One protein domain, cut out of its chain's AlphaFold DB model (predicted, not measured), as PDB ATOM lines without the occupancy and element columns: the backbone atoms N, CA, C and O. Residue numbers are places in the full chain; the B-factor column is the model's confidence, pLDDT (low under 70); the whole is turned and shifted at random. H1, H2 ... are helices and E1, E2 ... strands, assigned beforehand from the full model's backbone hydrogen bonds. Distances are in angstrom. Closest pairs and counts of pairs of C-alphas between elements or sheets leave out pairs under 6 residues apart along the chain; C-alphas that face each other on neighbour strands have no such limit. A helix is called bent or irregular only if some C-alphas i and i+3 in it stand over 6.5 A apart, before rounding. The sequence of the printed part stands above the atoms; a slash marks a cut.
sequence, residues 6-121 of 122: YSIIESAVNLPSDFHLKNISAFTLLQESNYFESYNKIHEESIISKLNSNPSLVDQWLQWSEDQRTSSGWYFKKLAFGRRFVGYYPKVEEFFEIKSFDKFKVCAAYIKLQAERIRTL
ATOM      1  N   TYR A   6     103.801 150.509 179.193       93.38
ATOM      2  CA  TYR A   6     105.095 150.656 178.520       93.38
ATOM      3  C   TYR A   6     105.985 151.708 179.183       93.38
ATOM      4  O   TYR A   6     107.179 151.469 179.343       93.38
ATOM      5  N   SER A   7     105.410 152.834 179.617       94.94
ATOM      6  CA  SER A   7     106.160 153.883 180.326       94.94
ATOM      7  C   SER A   7     106.650 153.424 181.704       94.94
ATOM      8  O   SER A   7     107.744 153.794 182.131       94.94
ATOM      9  N   ILE A   8     105.890 152.544 182.367       96.56
ATOM     10  CA  ILE A   8     106.285 151.936 183.643       96.56
ATOM     11  C   ILE A   8     107.468 150.997 183.435       96.56
ATOM     12  O   ILE A   8     108.459 151.078 184.155       96.56
ATOM     13  N   ILE A   9     107.389 150.123 182.426       97.44
ATOM     14  CA  ILE A   9     108.491 149.221 182.069       97.44
ATOM     15  C   ILE A   9     109.727 150.034 181.696       97.44
ATOM     16  O   ILE A   9     110.829 149.707 182.121       97.44
ATOM     17  N   GLU A  10     109.561 151.101 180.920       96.62
ATOM     18  CA  GLU A  10     110.663 151.975 180.537       96.62
ATOM     19  C   GLU A  10     111.326 152.632 181.748       96.62
ATOM     20  O   GLU A  10     112.553 152.620 181.839       96.62
ATOM     21  N   SER A  11     110.537 153.123 182.700       96.25
ATOM     22  CA  SER A  11     111.049 153.694 183.949       96.25
ATOM     23  C   SER A  11     111.781 152.640 184.780       96.25
ATOM     24  O   SER A  11     112.896 152.871 185.241       96.25
ATOM     25  N   ALA A  12     111.197 151.445 184.912       97.62
ATOM     26  CA  ALA A  12     111.809 150.341 185.637       97.62
ATOM     27  C   ALA A  12     113.135 149.919 185.001       97.62
ATOM     28  O   ALA A  12     114.109 149.762 185.715       97.62
ATOM     29  N   VAL A  13     113.222 149.776 183.675       98.12
ATOM     30  CA  VAL A  13     114.465 149.351 183.011       98.12
ATOM     31  C   VAL A  13     115.527 150.455 183.009       98.12
ATOM     32  O   VAL A  13     116.712 150.138 183.092       98.12
ATOM     33  N   ASN A  14     115.147 151.732 182.958       97.44
ATOM     34  CA  ASN A  14     116.101 152.847 183.000       97.44
ATOM     35  C   ASN A  14     116.471 153.296 184.419       97.44
ATOM     36  O   ASN A  14     117.277 154.217 184.559       97.44
ATOM     37  N   LEU A  15     115.940 152.642 185.458       97.12
ATOM     38  CA  LEU A  15     116.152 153.022 186.854       97.12
ATOM     39  C   LEU A  15     117.625 153.306 187.209       97.12
ATOM     40  O   LEU A  15     117.857 154.325 187.859       97.12
ATOM     41  N   PRO A  16     118.626 152.508 186.770       96.12
ATOM     42  CA  PRO A  16     120.020 152.803 187.074       96.12
ATOM     43  C   PRO A  16     120.484 154.148 186.520       96.12
ATOM     44  O   PRO A  16     121.030 154.972 187.250       96.12
ATOM     45  N   SER A  17     120.226 154.391 185.233       95.12
ATOM     46  CA  SER A  17     120.586 155.649 184.577       95.12
ATOM     47  C   SER A  17     119.867 156.832 185.221       95.12
ATOM     48  O   SER A  17     120.490 157.845 185.528       95.12
ATOM     49  N   ASP A  18     118.570 156.682 185.482       95.62
ATOM     50  CA  ASP A  18     117.752 157.731 186.081       95.62
ATOM     51  C   ASP A  18     118.210 158.088 187.493       95.62
ATOM     52  O   ASP A  18     118.269 159.266 187.820       95.62
ATOM     53  N   PHE A  19     118.591 157.110 188.309       94.12
ATOM     54  CA  PHE A  19     119.119 157.362 189.649       94.12
ATOM     55  C   PHE A  19     120.482 158.060 189.636       94.12
ATOM     56  O   PHE A  19     120.756 158.888 190.498       94.12
ATOM     57  N   HIS A  20     121.349 157.755 188.669       89.88
ATOM     58  CA  HIS A  20     122.629 158.456 188.556       89.88
ATOM     59  C   HIS A  20     122.471 159.891 188.041       89.88
ATOM     60  O   HIS A  20     123.234 160.771 188.435       89.88
ATOM     61  N   LEU A  21     121.500 160.134 187.157       92.06
ATOM     62  CA  LEU A  21     121.267 161.449 186.554       92.06
ATOM     63  C   LEU A  21     120.398 162.360 187.423       92.06
ATOM     64  O   LEU A  21     120.567 163.580 187.408       92.06
ATOM     65  N   LYS A  22     119.443 161.785 188.153       87.06
ATOM     66  CA  LYS A  22     118.465 162.513 188.957       87.06
ATOM     67  C   LYS A  22     118.855 162.368 190.422       87.06
ATOM     68  O   LYS A  22     119.022 161.265 190.920       87.06
ATOM     69  N   ASN A  23     118.949 163.480 191.145       85.75
ATOM     70  CA  ASN A  23     119.287 163.487 192.572       85.75
ATOM     71  C   ASN A  23     118.088 163.078 193.462       85.75
ATOM     72  O   ASN A  23     117.736 163.784 194.405       85.75
ATOM     73  N   ILE A  24     117.412 161.980 193.116       93.44
ATOM     74  CA  ILE A  24     116.259 161.426 193.832       93.44
ATOM     75  C   ILE A  24     116.427 159.921 194.028       93.44
ATOM     76  O   ILE A  24     117.164 159.247 193.311       93.44
ATOM     77  N   SER A  25     115.746 159.385 195.036       94.12
ATOM     78  CA  SER A  25     115.887 157.977 195.402       94.12
ATOM     79  C   SER A  25     115.277 157.037 194.353       94.12
ATOM     80  O   SER A  25     114.305 157.380 193.679       94.12
ATOM     81  N   ALA A  26     115.790 155.805 194.272       94.94
ATOM     82  CA  ALA A  26     115.199 154.757 193.435       94.94
ATOM     83  C   ALA A  26     113.735 154.452 193.815       94.94
ATOM     84  O   ALA A  26     112.927 154.117 192.952       94.94
ATOM     85  N   PHE A  27     113.387 154.619 195.095       96.38
ATOM     86  CA  PHE A  27     112.011 154.532 195.580       96.38
ATOM     87  C   PHE A  27     111.121 155.600 194.937       96.38
ATOM     88  O   PHE A  27     110.112 155.261 194.327       96.38
ATOM     89  N   THR A  28     111.537 156.868 195.000       96.44
ATOM     90  CA  THR A  28     110.818 157.994 194.386       96.44
ATOM     91  C   THR A  28     110.637 157.782 192.884       96.44
ATOM     92  O   THR A  28     109.531 157.939 192.383       96.44
ATOM     93  N   LEU A  29     111.687 157.342 192.182       96.62
ATOM     94  CA  LEU A  29     111.629 157.064 190.743       96.62
ATOM     95  C   LEU A  29     110.577 156.004 190.390       96.62
ATOM     96  O   LEU A  29     109.797 156.189 189.456       96.62
ATOM     97  N   LEU A  30     110.525 154.898 191.139       96.81
ATOM     98  CA  LEU A  30     109.529 153.852 190.895       96.81
ATOM     99  C   LEU A  30     108.118 154.292 191.295       96.81
ATOM    100  O   LEU A  30     107.174 154.001 190.557       96.81
ATOM    101  N   GLN A  31     107.971 155.015 192.405       96.25
ATOM    102  CA  GLN A  31     106.680 155.534 192.850       96.25
ATOM    103  C   GLN A  31     106.093 156.506 191.816       96.25
ATOM    104  O   GLN A  31     104.959 156.333 191.381       96.25
ATOM    105  N   GLU A  32     106.875 157.483 191.350       95.62
ATOM    106  CA  GLU A  32     106.433 158.462 190.347       95.62
ATOM    107  C   GLU A  32     106.135 157.820 188.984       95.62
ATOM    108  O   GLU A  32     105.311 158.330 188.223       95.62
ATOM    109  N   SER A  33     106.734 156.663 188.685       95.31
ATOM    110  CA  SER A  33     106.414 155.894 187.477       95.31
ATOM    111  C   SER A  33     105.074 155.144 187.536       95.31
ATOM    112  O   SER A  33     104.669 154.565 186.534       95.31
ATOM    113  N   ASN A  34     104.360 155.150 188.669       96.38
ATOM    114  CA  ASN A  34     103.182 154.311 188.953       96.38
ATOM    115  C   ASN A  34     103.462 152.796 188.968       96.38
ATOM    116  O   ASN A  34     102.556 151.970 188.776       96.38
ATOM    117  N   TYR A  35     104.724 152.400 189.173       97.00
ATOM    118  CA  TYR A  35     105.077 150.987 189.298       97.00
ATOM    119  C   TYR A  35     104.332 150.344 190.473       97.00
ATOM    120  O   TYR A  35     103.902 149.196 190.374       97.00
ATOM    121  N   PHE A  36     104.143 151.071 191.577       96.19
ATOM    122  CA  PHE A  36     103.597 150.519 192.819       96.19
ATOM    123  C   PHE A  36     102.134 150.094 192.681       96.19
ATOM    124  O   PHE A  36     101.735 149.077 193.238       96.19
ATOM    125  N   GLU A  37     101.360 150.815 191.879       95.94
ATOM    126  CA  GLU A  37      99.946 150.564 191.616       95.94
ATOM    127  C   GLU A  37      99.748 149.496 190.534       95.94
ATOM    128  O   GLU A  37      98.700 148.854 190.470       95.94
ATOM    129  N   SER A  38     100.748 149.305 189.668       95.81
ATOM    130  CA  SER A  38     100.647 148.448 188.479       95.81
ATOM    131  C   SER A  38     101.589 147.250 188.493       95.81
ATOM    132  O   SER A  38     101.687 146.548 187.487       95.81
ATOM    133  N   TYR A  39     102.270 146.986 189.610       95.75
ATOM    134  CA  TYR A  39     103.310 145.959 189.729       95.75
ATOM    135  C   TYR A  39     102.848 144.570 189.256       95.75
ATOM    136  O   TYR A  39     103.626 143.827 188.655       95.75
ATOM    137  N   ASN A  40     101.575 144.230 189.475       95.75
ATOM    138  CA  ASN A  40     100.967 142.958 189.081       95.75
ATOM    139  C   ASN A  40     100.767 142.804 187.564       95.75
ATOM    140  O   ASN A  40     100.574 141.687 187.093       95.75
ATOM    141  N   LYS A  41     100.827 143.905 186.809       95.81
ATOM    142  CA  LYS A  41     100.764 143.941 185.339       95.81
ATOM    143  C   LYS A  41     102.151 143.975 184.691       95.81
ATOM    144  O   LYS A  41     102.252 143.914 183.469       95.81
ATOM    145  N   ILE A  42     103.216 144.129 185.485       96.44
ATOM    146  CA  ILE A  42     104.591 144.173 184.983       96.44
ATOM    147  C   ILE A  42     105.190 142.771 185.052       96.44
ATOM    148  O   ILE A  42     105.527 142.287 186.135       96.44
ATOM    149  N   HIS A  43     105.335 142.142 183.888       96.69
ATOM    150  CA  HIS A  43     105.870 140.790 183.741       96.69
ATOM    151  C   HIS A  43     107.288 140.806 183.155       96.69
ATOM    152  O   HIS A  43     107.675 141.741 182.444       96.69
ATOM    153  N   GLU A  44     108.068 139.764 183.449       97.75
ATOM    154  CA  GLU A  44     109.452 139.647 182.978       97.75
ATOM    155  C   GLU A  44     109.529 139.649 181.447       97.75
ATOM    156  O   GLU A  44     110.441 140.247 180.891       97.75
ATOM    157  N   GLU A  45     108.550 139.080 180.745       97.75
ATOM    158  CA  GLU A  45     108.492 139.020 179.280       97.75
ATOM    159  C   GLU A  45     108.483 140.414 178.637       97.75
ATOM    160  O   GLU A  45     109.150 140.660 177.624       97.75
ATOM    161  N   SER A  46     107.763 141.363 179.238       96.81
ATOM    162  CA  SER A  46     107.725 142.741 178.750       96.81
ATOM    163  C   SER A  46     109.045 143.472 179.024       96.81
ATOM    164  O   SER A  46     109.513 144.243 178.185       96.81
ATOM    165  N   ILE A  47     109.700 143.169 180.151       98.38
ATOM    166  CA  ILE A  47     111.041 143.678 180.475       98.38
ATOM    167  C   ILE A  47     112.081 143.102 179.501       98.38
ATOM    168  O   ILE A  47     112.866 143.857 178.929       98.38
ATOM    169  N   ILE A  48     112.051 141.790 179.240       98.44
ATOM    170  CA  ILE A  48     112.894 141.102 178.251       98.44
ATOM    171  C   ILE A  48     112.743 141.759 176.880       98.44
ATOM    172  O   ILE A  48     113.741 142.003 176.204       98.44
ATOM    173  N   SER A  49     111.515 142.077 176.469       97.31
ATOM    174  CA  SER A  49     111.261 142.741 175.186       97.31
ATOM    175  C   SER A  49     111.946 144.111 175.113       97.31
ATOM    176  O   SER A  49     112.600 144.420 174.118       97.31
ATOM    177  N   LYS A  50     111.892 144.910 176.191       97.12
ATOM    178  CA  LYS A  50     112.587 146.208 176.257       97.12
ATOM    179  C   LYS A  50     114.112 146.051 176.263       97.12
ATOM    180  O   LYS A  50     114.799 146.802 175.574       97.12
ATOM    181  N   LEU A  51     114.637 145.064 176.990       98.00
ATOM    182  CA  LEU A  51     116.072 144.773 177.049       98.00
ATOM    183  C   LEU A  51     116.628 144.264 175.710       98.00
ATOM    184  O   LEU A  51     117.750 144.609 175.352       98.00
ATOM    185  N   ASN A  52     115.859 143.476 174.953       97.25
ATOM    186  CA  ASN A  52     116.253 143.034 173.611       97.25
ATOM    187  C   ASN A  52     116.396 144.215 172.646       97.25
ATOM    188  O   ASN A  52     117.358 144.269 171.883       97.25
ATOM    189  N   SER A  53     115.475 145.180 172.712       96.94
ATOM    190  CA  SER A  53     115.525 146.393 171.889       96.94
ATOM    191  C   SER A  53     116.659 147.342 172.277       96.94
ATOM    192  O   SER A  53     117.054 148.179 171.469       96.94
ATOM    193  N   ASN A  54     117.193 147.232 173.497       96.81
ATOM    194  CA  ASN A  54     118.336 148.023 173.941       96.81
ATOM    195  C   ASN A  54     119.284 147.213 174.856       96.81
ATOM    196  O   ASN A  54     119.237 147.335 176.085       96.81
ATOM    197  N   PRO A  55     120.178 146.390 174.270       96.69
ATOM    198  CA  PRO A  55     121.003 145.460 175.037       96.69
ATOM    199  C   PRO A  55     122.019 146.090 175.994       96.69
ATOM    200  O   PRO A  55     122.494 145.375 176.877       96.69
ATOM    201  N   SER A  56     122.359 147.377 175.843       97.00
ATOM    202  CA  SER A  56     123.289 148.067 176.752       97.00
ATOM    203  C   SER A  56     122.694 148.289 178.141       97.00
ATOM    204  O   SER A  56     123.437 148.434 179.108       97.00
ATOM    205  N   LEU A  57     121.361 148.263 178.269       97.88
ATOM    206  CA  LEU A  57     120.676 148.352 179.563       97.88
ATOM    207  C   LEU A  57     121.072 147.186 180.481       97.88
ATOM    208  O   LEU A  57     121.170 147.363 181.689       97.88
ATOM    209  N   VAL A  58     121.392 146.013 179.920       97.81
ATOM    210  CA  VAL A  58     121.874 144.868 180.709       97.81
ATOM    211  C   VAL A  58     123.203 145.179 181.398       97.81
ATOM    212  O   VAL A  58     123.406 144.779 182.541       97.81
ATOM    213  N   ASP A  59     124.106 145.886 180.720       96.56
ATOM    214  CA  ASP A  59     125.414 146.223 181.283       96.56
ATOM    215  C   ASP A  59     125.291 147.342 182.335       96.56
ATOM    216  O   ASP A  59     125.977 147.293 183.353       96.56
ATOM    217  N   GLN A  60     124.347 148.277 182.170       97.50
ATOM    218  CA  GLN A  60     124.017 149.267 183.208       97.50
ATOM    219  C   GLN A  60     123.484 148.605 184.484       97.50
ATOM    220  O   GLN A  60     123.895 148.950 185.587       97.50
ATOM    221  N   TRP A  61     122.595 147.620 184.341       97.88
ATOM    222  CA  TRP A  61     122.071 146.858 185.474       97.88
ATOM    223  C   TRP A  61     123.115 145.965 186.143       97.88
ATOM    224  O   TRP A  61     123.045 145.738 187.352       97.88
ATOM    225  N   LEU A  62     124.086 145.465 185.374       96.62
ATOM    226  CA  LEU A  62     125.239 144.762 185.926       96.62
ATOM    227  C   LEU A  62     126.080 145.704 186.787       96.62
ATOM    228  O   LEU A  62     126.303 145.395 187.953       96.62
ATOM    229  N   GLN A  63     126.452 146.869 186.249       96.25
ATOM    230  CA  GLN A  63     127.217 147.879 186.982       96.25
ATOM    231  C   GLN A  63     126.491 148.317 188.259       96.25
ATOM    232  O   GLN A  63     127.068 148.286 189.340       96.25
ATOM    233  N   TRP A  64     125.192 148.610 188.157       95.88
ATOM    234  CA  TRP A  64     124.348 148.937 189.305       95.88
ATOM    235  C   TRP A  64     124.434 147.889 190.413       95.88
ATOM    236  O   TRP A  64     124.560 148.223 191.587       95.88
ATOM    237  N   SER A  65     124.361 146.604 190.053       95.94
ATOM    238  CA  SER A  65     124.481 145.532 191.036       95.94
ATOM    239  C   SER A  65     125.873 145.442 191.658       95.94
ATOM    240  O   SER A  65     125.967 145.035 192.812       95.94
ATOM    241  N   GLU A  66     126.930 145.740 190.908       93.19
ATOM    242  CA  GLU A  66     128.313 145.693 191.395       93.19
ATOM    243  C   GLU A  66     128.635 146.885 192.313       93.19
ATOM    244  O   GLU A  66     129.401 146.739 193.268       93.19
ATOM    245  N   ASP A  67     127.989 148.032 192.092       92.44
ATOM    246  CA  ASP A  67     128.146 149.239 192.912       92.44
ATOM    247  C   ASP A  67     127.402 149.161 194.255       92.44
ATOM    248  O   ASP A  67     127.736 149.871 195.212       92.44
ATOM    249  N   GLN A  68     126.402 148.283 194.367       87.75
ATOM    250  CA  GLN A  68     125.637 148.101 195.595       87.75
ATOM    251  C   GLN A  68     126.489 147.481 196.712       87.75
ATOM    252  O   GLN A  68     126.760 146.283 196.748       87.75
ATOM    253  N   ARG A  69     126.839 148.300 197.709       81.69
ATOM    254  CA  ARG A  69     127.447 147.855 198.975       81.69
ATOM    255  C   ARG A  69     126.373 147.683 200.043       81.69
ATOM    256  O   ARG A  69     126.252 148.501 200.951       81.69
ATOM    257  N   THR A  70     125.556 146.643 199.907       84.12
ATOM    258  CA  THR A  70     124.467 146.352 200.852       84.12
ATOM    259  C   THR A  70     124.798 145.140 201.720       84.12
ATOM    260  O   THR A  70     125.498 144.217 201.306       84.12
ATOM    261  N   SER A  71     124.292 145.126 202.956       86.00
ATOM    262  CA  SER A  71     124.380 143.957 203.843       86.00
ATOM    263  C   SER A  71     123.382 142.859 203.461       86.00
ATOM    264  O   SER A  71     123.540 141.716 203.885       86.00
ATOM    265  N   SER A  72     122.363 143.197 202.662       90.44
ATOM    266  CA  SER A  72     121.452 142.238 202.047       90.44
ATOM    267  C   SER A  72     120.771 142.783 200.788       90.44
ATOM    268  O   SER A  72     120.500 143.983 200.677       90.44
ATOM    269  N   GLY A  73     120.418 141.891 199.865       92.62
ATOM    270  CA  GLY A  73     119.655 142.223 198.669       92.62
ATOM    271  C   GLY A  73     119.842 141.234 197.530       92.62
ATOM    272  O   GLY A  73     120.683 140.335 197.581       92.62
ATOM    273  N   TRP A  74     119.046 141.426 196.482       95.38
ATOM    274  CA  TRP A  74     119.280 140.760 195.210       95.38
ATOM    275  C   TRP A  74     120.578 141.277 194.597       95.38
ATOM    276  O   TRP A  74     120.896 142.456 194.712       95.38
ATOM    277  N   TYR A  75     121.305 140.408 193.909       95.38
ATOM    278  CA  TYR A  75     122.477 140.784 193.136       95.38
ATOM    279  C   TYR A  75     122.480 140.063 191.790       95.38
ATOM    280  O   TYR A  75     122.031 138.921 191.662       95.38
ATOM    281  N   PHE A  76     123.018 140.746 190.790       96.31
ATOM    282  CA  PHE A  76     123.191 140.298 189.424       96.31
ATOM    283  C   PHE A  76     124.678 140.288 189.089       96.31
ATOM    284  O   PHE A  76     125.380 141.268 189.307       96.31
ATOM    285  N   LYS A  77     125.177 139.163 188.573       95.19
ATOM    286  CA  LYS A  77     126.595 139.027 188.222       95.19
ATOM    287  C   LYS A  77     126.812 138.301 186.909       95.19
ATOM    288  O   LYS A  77     126.039 137.426 186.495       95.19
ATOM    289  N   LYS A  78     127.949 138.604 186.293       95.12
ATOM    290  CA  LYS A  78     128.526 137.811 185.213       95.12
ATOM    291  C   LYS A  78     129.333 136.649 185.790       95.12
ATOM    292  O   LYS A  78     130.143 136.814 186.691       95.12
ATOM    293  N   LEU A  79     129.094 135.456 185.257       92.75
ATOM    294  CA  LEU A  79     129.851 134.246 185.553       92.75
ATOM    295  C   LEU A  79     130.816 133.920 184.403       92.75
ATOM    296  O   LEU A  79     130.762 134.511 183.318       92.75
ATOM    297  N   ALA A  80     131.671 132.921 184.631       89.25
ATOM    298  CA  ALA A  80     132.527 132.355 183.595       89.25
ATOM    299  C   ALA A  80     131.717 131.890 182.369       89.25
ATOM    300  O   ALA A  80     130.574 131.428 182.489       89.25
ATOM    301  N   PHE A  81     132.344 131.986 181.193       89.06
ATOM    302  CA  PHE A  81     131.771 131.604 179.895       89.06
ATOM    303  C   PHE A  81     130.517 132.398 179.495       89.06
ATOM    304  O   PHE A  81     129.657 131.901 178.782       89.06
ATOM    305  N   GLY A  82     130.381 133.636 179.975       87.81
ATOM    306  CA  GLY A  82     129.299 134.534 179.556       87.81
ATOM    307  C   GLY A  82     127.948 134.275 180.223       87.81
ATOM    308  O   GLY A  82     127.027 135.066 180.017       87.81
ATOM    309  N   ARG A  83     127.838 133.249 181.078       92.50
ATOM    310  CA  ARG A  83     126.643 133.010 181.895       92.50
ATOM    311  C   ARG A  83     126.334 134.212 182.779       92.50
ATOM    312  O   ARG A  83     127.222 134.955 183.202       92.50
ATOM    313  N   ARG A  84     125.055 134.391 183.067       95.25
ATOM    314  CA  ARG A  84     124.545 135.382 184.003       95.25
ATOM    315  C   ARG A  84     123.874 134.696 185.181       95.25
ATOM    316  O   ARG A  84     123.381 133.572 185.059       95.25
ATOM    317  N   PHE A  85     123.909 135.377 186.316       95.00
ATOM    318  CA  PHE A  85     123.383 134.891 187.577       95.00
ATOM    319  C   PHE A  85     122.605 135.983 188.303       95.00
ATOM    320  O   PHE A  85     123.113 137.098 188.407       95.00
ATOM    321  N   VAL A  86     121.457 135.618 188.873       96.56
ATOM    322  CA  VAL A  86     120.771 136.376 189.928       96.56
ATOM    323  C   VAL A  86     120.647 135.514 191.169       96.56
ATOM    324  O   VAL A  86     120.346 134.323 191.072       96.56
ATOM    325  N   GLY A  87     120.861 136.128 192.326       94.75
ATOM    326  CA  GLY A  87     120.623 135.511 193.624       94.75
ATOM    327  C   GLY A  87     120.470 136.563 194.710       94.75
ATOM    328  O   GLY A  87     120.509 137.759 194.428       94.75
ATOM    329  N   TYR A  88     120.296 136.113 195.946       94.50
ATOM    330  CA  TYR A  88     120.103 136.977 197.106       94.50
ATOM    331  C   TYR A  88     121.259 136.826 198.099       94.50
ATOM    332  O   TYR A  88     121.796 135.728 198.277       94.50
ATOM    333  N   TYR A  89     121.667 137.932 198.717       91.69
ATOM    334  CA  TYR A  89     122.653 137.977 199.794       91.69
ATOM    335  C   TYR A  89     122.008 138.504 201.093       91.69
ATOM    336  O   TYR A  89     121.203 139.431 201.010       91.69
ATOM    337  N   PRO A  90     122.350 137.970 202.284       91.44
ATOM    338  CA  PRO A  90     123.007 136.673 202.464       91.44
ATOM    339  C   PRO A  90     122.163 135.563 201.829       91.44
ATOM    340  O   PRO A  90     120.995 135.775 201.526       91.44
ATOM    341  N   LYS A  91     122.749 134.395 201.563       87.31
ATOM    342  CA  LYS A  91     121.992 133.308 200.931       87.31
ATOM    343  C   LYS A  91     120.828 132.888 201.842       87.31
ATOM    344  O   LYS A  91     121.052 132.609 203.015       87.31
ATOM    345  N   VAL A  92     119.623 132.839 201.281       85.56
ATOM    346  CA  VAL A  92     118.373 132.418 201.936       85.56
ATOM    347  C   VAL A  92     117.804 131.262 201.113       85.56
ATOM    348  O   VAL A  92     117.815 131.348 199.886       85.56
ATOM    349  N   GLU A  93     117.376 130.169 201.750       83.56
ATOM    350  CA  GLU A  93     116.966 128.938 201.048       83.56
ATOM    351  C   GLU A  93     115.673 129.119 200.243       83.56
ATOM    352  O   GLU A  93     115.509 128.523 199.180       83.56
ATOM    353  N   GLU A  94     114.788 129.995 200.712       83.94
ATOM    354  CA  GLU A  94     113.508 130.319 200.090       83.94
ATOM    355  C   GLU A  94     113.656 131.159 198.812       83.94
ATOM    356  O   GLU A  94     112.733 131.223 197.996       83.94
ATOM    357  N   PHE A  95     114.806 131.809 198.609       83.69
ATOM    358  CA  PHE A  95     115.061 132.610 197.418       83.69
ATOM    359  C   PHE A  95     115.742 131.792 196.327       83.69
ATOM    360  O   PHE A  95     116.819 131.222 196.499       83.69
ATOM    361  N   PHE A  96     115.111 131.777 195.155       81.19
ATOM    362  CA  PHE A  96     115.617 131.060 193.998       81.19
ATOM    363  C   PHE A  96     116.819 131.774 193.364       81.19
ATOM    364  O   PHE A  96     116.886 133.000 193.269       81.19
ATOM    365  N   GLU A  97     117.770 130.978 192.879       89.31
ATOM    366  CA  GLU A  97     118.865 131.447 192.033       89.31
ATOM    367  C   GLU A  97     118.504 131.215 190.562       89.31
ATOM    368  O   GLU A  97     118.087 130.120 190.181       89.31
ATOM    369  N   ILE A  98     118.743 132.208 189.706       92.06
ATOM    370  CA  ILE A  98     118.601 132.049 188.254       92.06
ATOM    371  C   ILE A  98     119.992 132.042 187.632       92.06
ATOM    372  O   ILE A  98     120.752 132.995 187.784       92.06
ATOM    373  N   LYS A  99     120.316 130.975 186.894       93.75
ATOM    374  CA  LYS A  99     121.553 130.828 186.107       93.75
ATOM    375  C   LYS A  99     121.192 130.527 184.661       93.75
ATOM    376  O   LYS A  99     120.542 129.522 184.396       93.75
ATOM    377  N   SER A 100     121.629 131.362 183.722       94.88
ATOM    378  CA  SER A 100     121.379 131.134 182.292       94.88
ATOM    379  C   SER A 100     122.428 131.807 181.405       94.88
ATOM    380  O   SER A 100     123.142 132.712 181.839       94.88
ATOM    381  N   PHE A 101     122.521 131.361 180.153       94.88
ATOM    382  CA  PHE A 101     123.232 132.073 179.085       94.88
ATOM    383  C   PHE A 101     122.392 133.201 178.477       94.88
ATOM    384  O   PHE A 101     122.945 134.132 177.895       94.88
ATOM    385  N   ASP A 102     121.071 133.156 178.653       96.81
ATOM    386  CA  ASP A 102     120.183 134.241 178.254       96.81
ATOM    387  C   ASP A 102     120.317 135.407 179.242       96.81
ATOM    388  O   ASP A 102     119.707 135.429 180.316       96.81
ATOM    389  N   LYS A 103     121.158 136.381 178.879       96.75
ATOM    390  CA  LYS A 103     121.407 137.564 179.705       96.75
ATOM    391  C   LYS A 103     120.155 138.418 179.904       96.75
ATOM    392  O   LYS A 103     120.056 139.070 180.939       96.75
ATOM    393  N   PHE A 104     119.221 138.416 178.951       98.06
ATOM    394  CA  PHE A 104     118.017 139.237 179.013       98.06
ATOM    395  C   PHE A 104     117.031 138.658 180.010       98.06
ATOM    396  O   PHE A 104     116.546 139.394 180.862       98.06
ATOM    397  N   LYS A 105     116.823 137.337 179.978       97.81
ATOM    398  CA  LYS A 105     115.998 136.643 180.972       97.81
ATOM    399  C   LYS A 105     116.509 136.871 182.391       97.81
ATOM    400  O   LYS A 105     115.748 137.238 183.278       97.81
ATOM    401  N   VAL A 106     117.811 136.687 182.604       97.75
ATOM    402  CA  VAL A 106     118.405 136.843 183.939       97.75
ATOM    403  C   VAL A 106     118.332 138.299 184.411       97.75
ATOM    404  O   VAL A 106     117.992 138.551 185.562       97.75
ATOM    405  N   CYS A 107     118.603 139.261 183.526       98.38
ATOM    406  CA  CYS A 107     118.497 140.680 183.856       98.38
ATOM    407  C   CYS A 107     117.044 141.100 184.125       98.38
ATOM    408  O   CYS A 107     116.801 141.851 185.059       98.38
ATOM    409  N   ALA A 108     116.067 140.608 183.363       98.44
ATOM    410  CA  ALA A 108     114.661 140.938 183.578       98.44
ATOM    411  C   ALA A 108     114.160 140.469 184.946       98.44
ATOM    412  O   ALA A 108     113.535 141.248 185.666       98.44
ATOM    413  N   ALA A 109     114.514 139.241 185.333       98.06
ATOM    414  CA  ALA A 109     114.222 138.737 186.666       98.06
ATOM    415  C   ALA A 109     114.876 139.603 187.753       98.06
ATOM    416  O   ALA A 109     114.226 139.955 188.734       98.06
ATOM    417  N   TYR A 110     116.135 140.021 187.560       98.06
ATOM    418  CA  TYR A 110     116.802 140.936 188.489       98.06
ATOM    419  C   TYR A 110     116.048 142.257 188.661       98.06
ATOM    420  O   TYR A 110     115.788 142.671 189.788       98.06
ATOM    421  N   ILE A 111     115.674 142.897 187.549       98.44
ATOM    422  CA  ILE A 111     114.936 144.167 187.539       98.44
ATOM    423  C   ILE A 111     113.617 144.009 188.286       98.44
ATOM    424  O   ILE A 111     113.303 144.825 189.151       98.44
ATOM    425  N   LYS A 112     112.866 142.939 187.992       98.00
ATOM    426  CA  LYS A 112     111.589 142.661 188.650       98.00
ATOM    427  C   LYS A 112     111.777 142.493 190.156       98.00
ATOM    428  O   LYS A 112     111.116 143.176 190.931       98.00
ATOM    429  N   LEU A 113     112.715 141.648 190.573       96.62
ATOM    430  CA  LEU A 113     113.009 141.388 191.983       96.62
ATOM    431  C   LEU A 113     113.476 142.643 192.733       96.62
ATOM    432  O   LEU A 113     113.081 142.855 193.880       96.62
ATOM    433  N   GLN A 114     114.282 143.493 192.094       96.19
ATOM    434  CA  GLN A 114     114.725 144.758 192.680       96.19
ATOM    435  C   GLN A 114     113.591 145.770 192.805       96.19
ATOM    436  O   GLN A 114     113.431 146.375 193.863       96.19
ATOM    437  N   ALA A 115     112.775 145.931 191.763       97.00
ATOM    438  CA  ALA A 115     111.635 146.836 191.800       97.00
ATOM    439  C   ALA A 115     110.605 146.405 192.857       97.00
ATOM    440  O   ALA A 115     110.118 147.244 193.612       97.00
ATOM    441  N   GLU A 116     110.333 145.099 192.982       96.56
ATOM    442  CA  GLU A 116     109.489 144.574 194.062       96.56
ATOM    443  C   GLU A 116     110.099 144.832 195.440       96.56
ATOM    444  O   GLU A 116     109.399 145.308 196.329       96.56
ATOM    445  N   ARG A 117     111.404 144.589 195.616       93.62
ATOM    446  CA  ARG A 117     112.085 144.864 196.886       93.62
ATOM    447  C   ARG A 117     111.962 146.336 197.280       93.62
ATOM    448  O   ARG A 117     111.628 146.616 198.426       93.62
ATOM    449  N   ILE A 118     112.221 147.261 196.354       95.00
ATOM    450  CA  ILE A 118     112.105 148.707 196.603       95.00
ATOM    451  C   ILE A 118     110.664 149.076 196.974       95.00
ATOM    452  O   ILE A 118     110.466 149.818 197.932       95.00
ATOM    453  N   ARG A 119     109.671 148.521 196.266       95.94
ATOM    454  CA  ARG A 119     108.244 148.758 196.527       95.94
ATOM    455  C   ARG A 119     107.811 148.315 197.925       95.94
ATOM    456  O   ARG A 119     106.933 148.939 198.497       95.94
ATOM    457  N   THR A 120     108.367 147.223 198.450       93.38
ATOM    458  CA  THR A 120     107.947 146.647 199.742       93.38
ATOM    459  C   THR A 120     108.790 147.090 200.938       93.38
ATOM    460  O   THR A 120     108.512 146.669 202.056       93.38
ATOM    461  N   LEU A 121     109.869 147.845 200.714       82.31
ATOM    462  CA  LEU A 121     110.797 148.267 201.770       82.31
ATOM    463  C   LEU A 121     110.302 149.474 202.586       82.31
ATOM    464  O   LEU A 121     110.905 149.772 203.617       82.31
TER     465      LEU A 121
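This is residues 6 to 121 of the 122 residues of an uncharacterized protein of Hymenobacter elongatus (UniProt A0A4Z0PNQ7). A long helix, H6, runs through the middle of a compact body; a small three-stranded sheet covers one side of it, and H1, H2 and H4 pack on it elsewhere, crossing it steeply. H5 stands over the edge strand E1 on the same face of the sheet as H6, the other face is bare, and H3 lies far from the sheet. The printed part has 116 residues, with named elements in the order H1 H2 H3 H4 H5 E1 E2 E3 H6; the class is mostly helix. The sheet, E1 E2 E3, is antiparallel, a meander in which each strand is the antiparallel neighbour of the one before. The radius of gyration of the C-alphas is 13.3 A, and the rounded outline spans 37 by 32 by 27 A.

Start at H1, residues 6 to 21, which is irregular, with C-alphas 13 and 16 at 7.7 A and a kink of 64 degrees near residue 15. It forms a helical hairpin with H2, residues 26 to 32; their closest C-alphas, Phe 19 and Ala 26, are 6.0 A apart. H3, residues 35 to 41, is irregular too, with C-alphas 37 and 40 at 8.1 A; it is close to H1 but not clearly touching, the closest C-alphas being Ile 8 and Tyr 35, 5.9 A. H4, residues 44 to 53, touches H6, residues 103 to 120, at a steep tilt of 54 degrees, opposite ways; their closest C-alphas are Glu 44 and Ala 108, 5.4 A. H1 and H6 only just touch, with 3 pairs of C-alphas within 8 A, the closest being Val 13 and Ile 111, 6.9 A. H5, residues 56 to 67, lies over E1, residues 73 to 78, at a height over the sheet of 7.9 A. H6 makes two layers with the sheet, a helix on one face: it runs along E2, residues 84 to 89, at 4 degrees on the local plane. Look for N 75 and O 87 at 2.8 A between E1 and E2, and N 86 and O 98 at 2.9 A between E2 and E3, residues 98 to 100. Every O i to N i+4 pair is within hydrogen-bond range in H2, H4, H5 and H6; in H1 it is 10 of 12, in H3 1 of 3, beside 2 of 4 O i to N i+3 pairs.

Find C-alpha 6 at (105.095, 150.656, 178.520); from there H1 runs 21.0 A. H5 covers 16.9 A, E1 16.7 A and E2 16.1 A. H6 runs 25.8 A to C-alpha 120 at (107.947, 146.647, 199.742).

The two farthest C-alphas, Glu 37 and Phe 81, are 38.9 A apart. The printed part has no cut and no long link, and no printed residue is under 70.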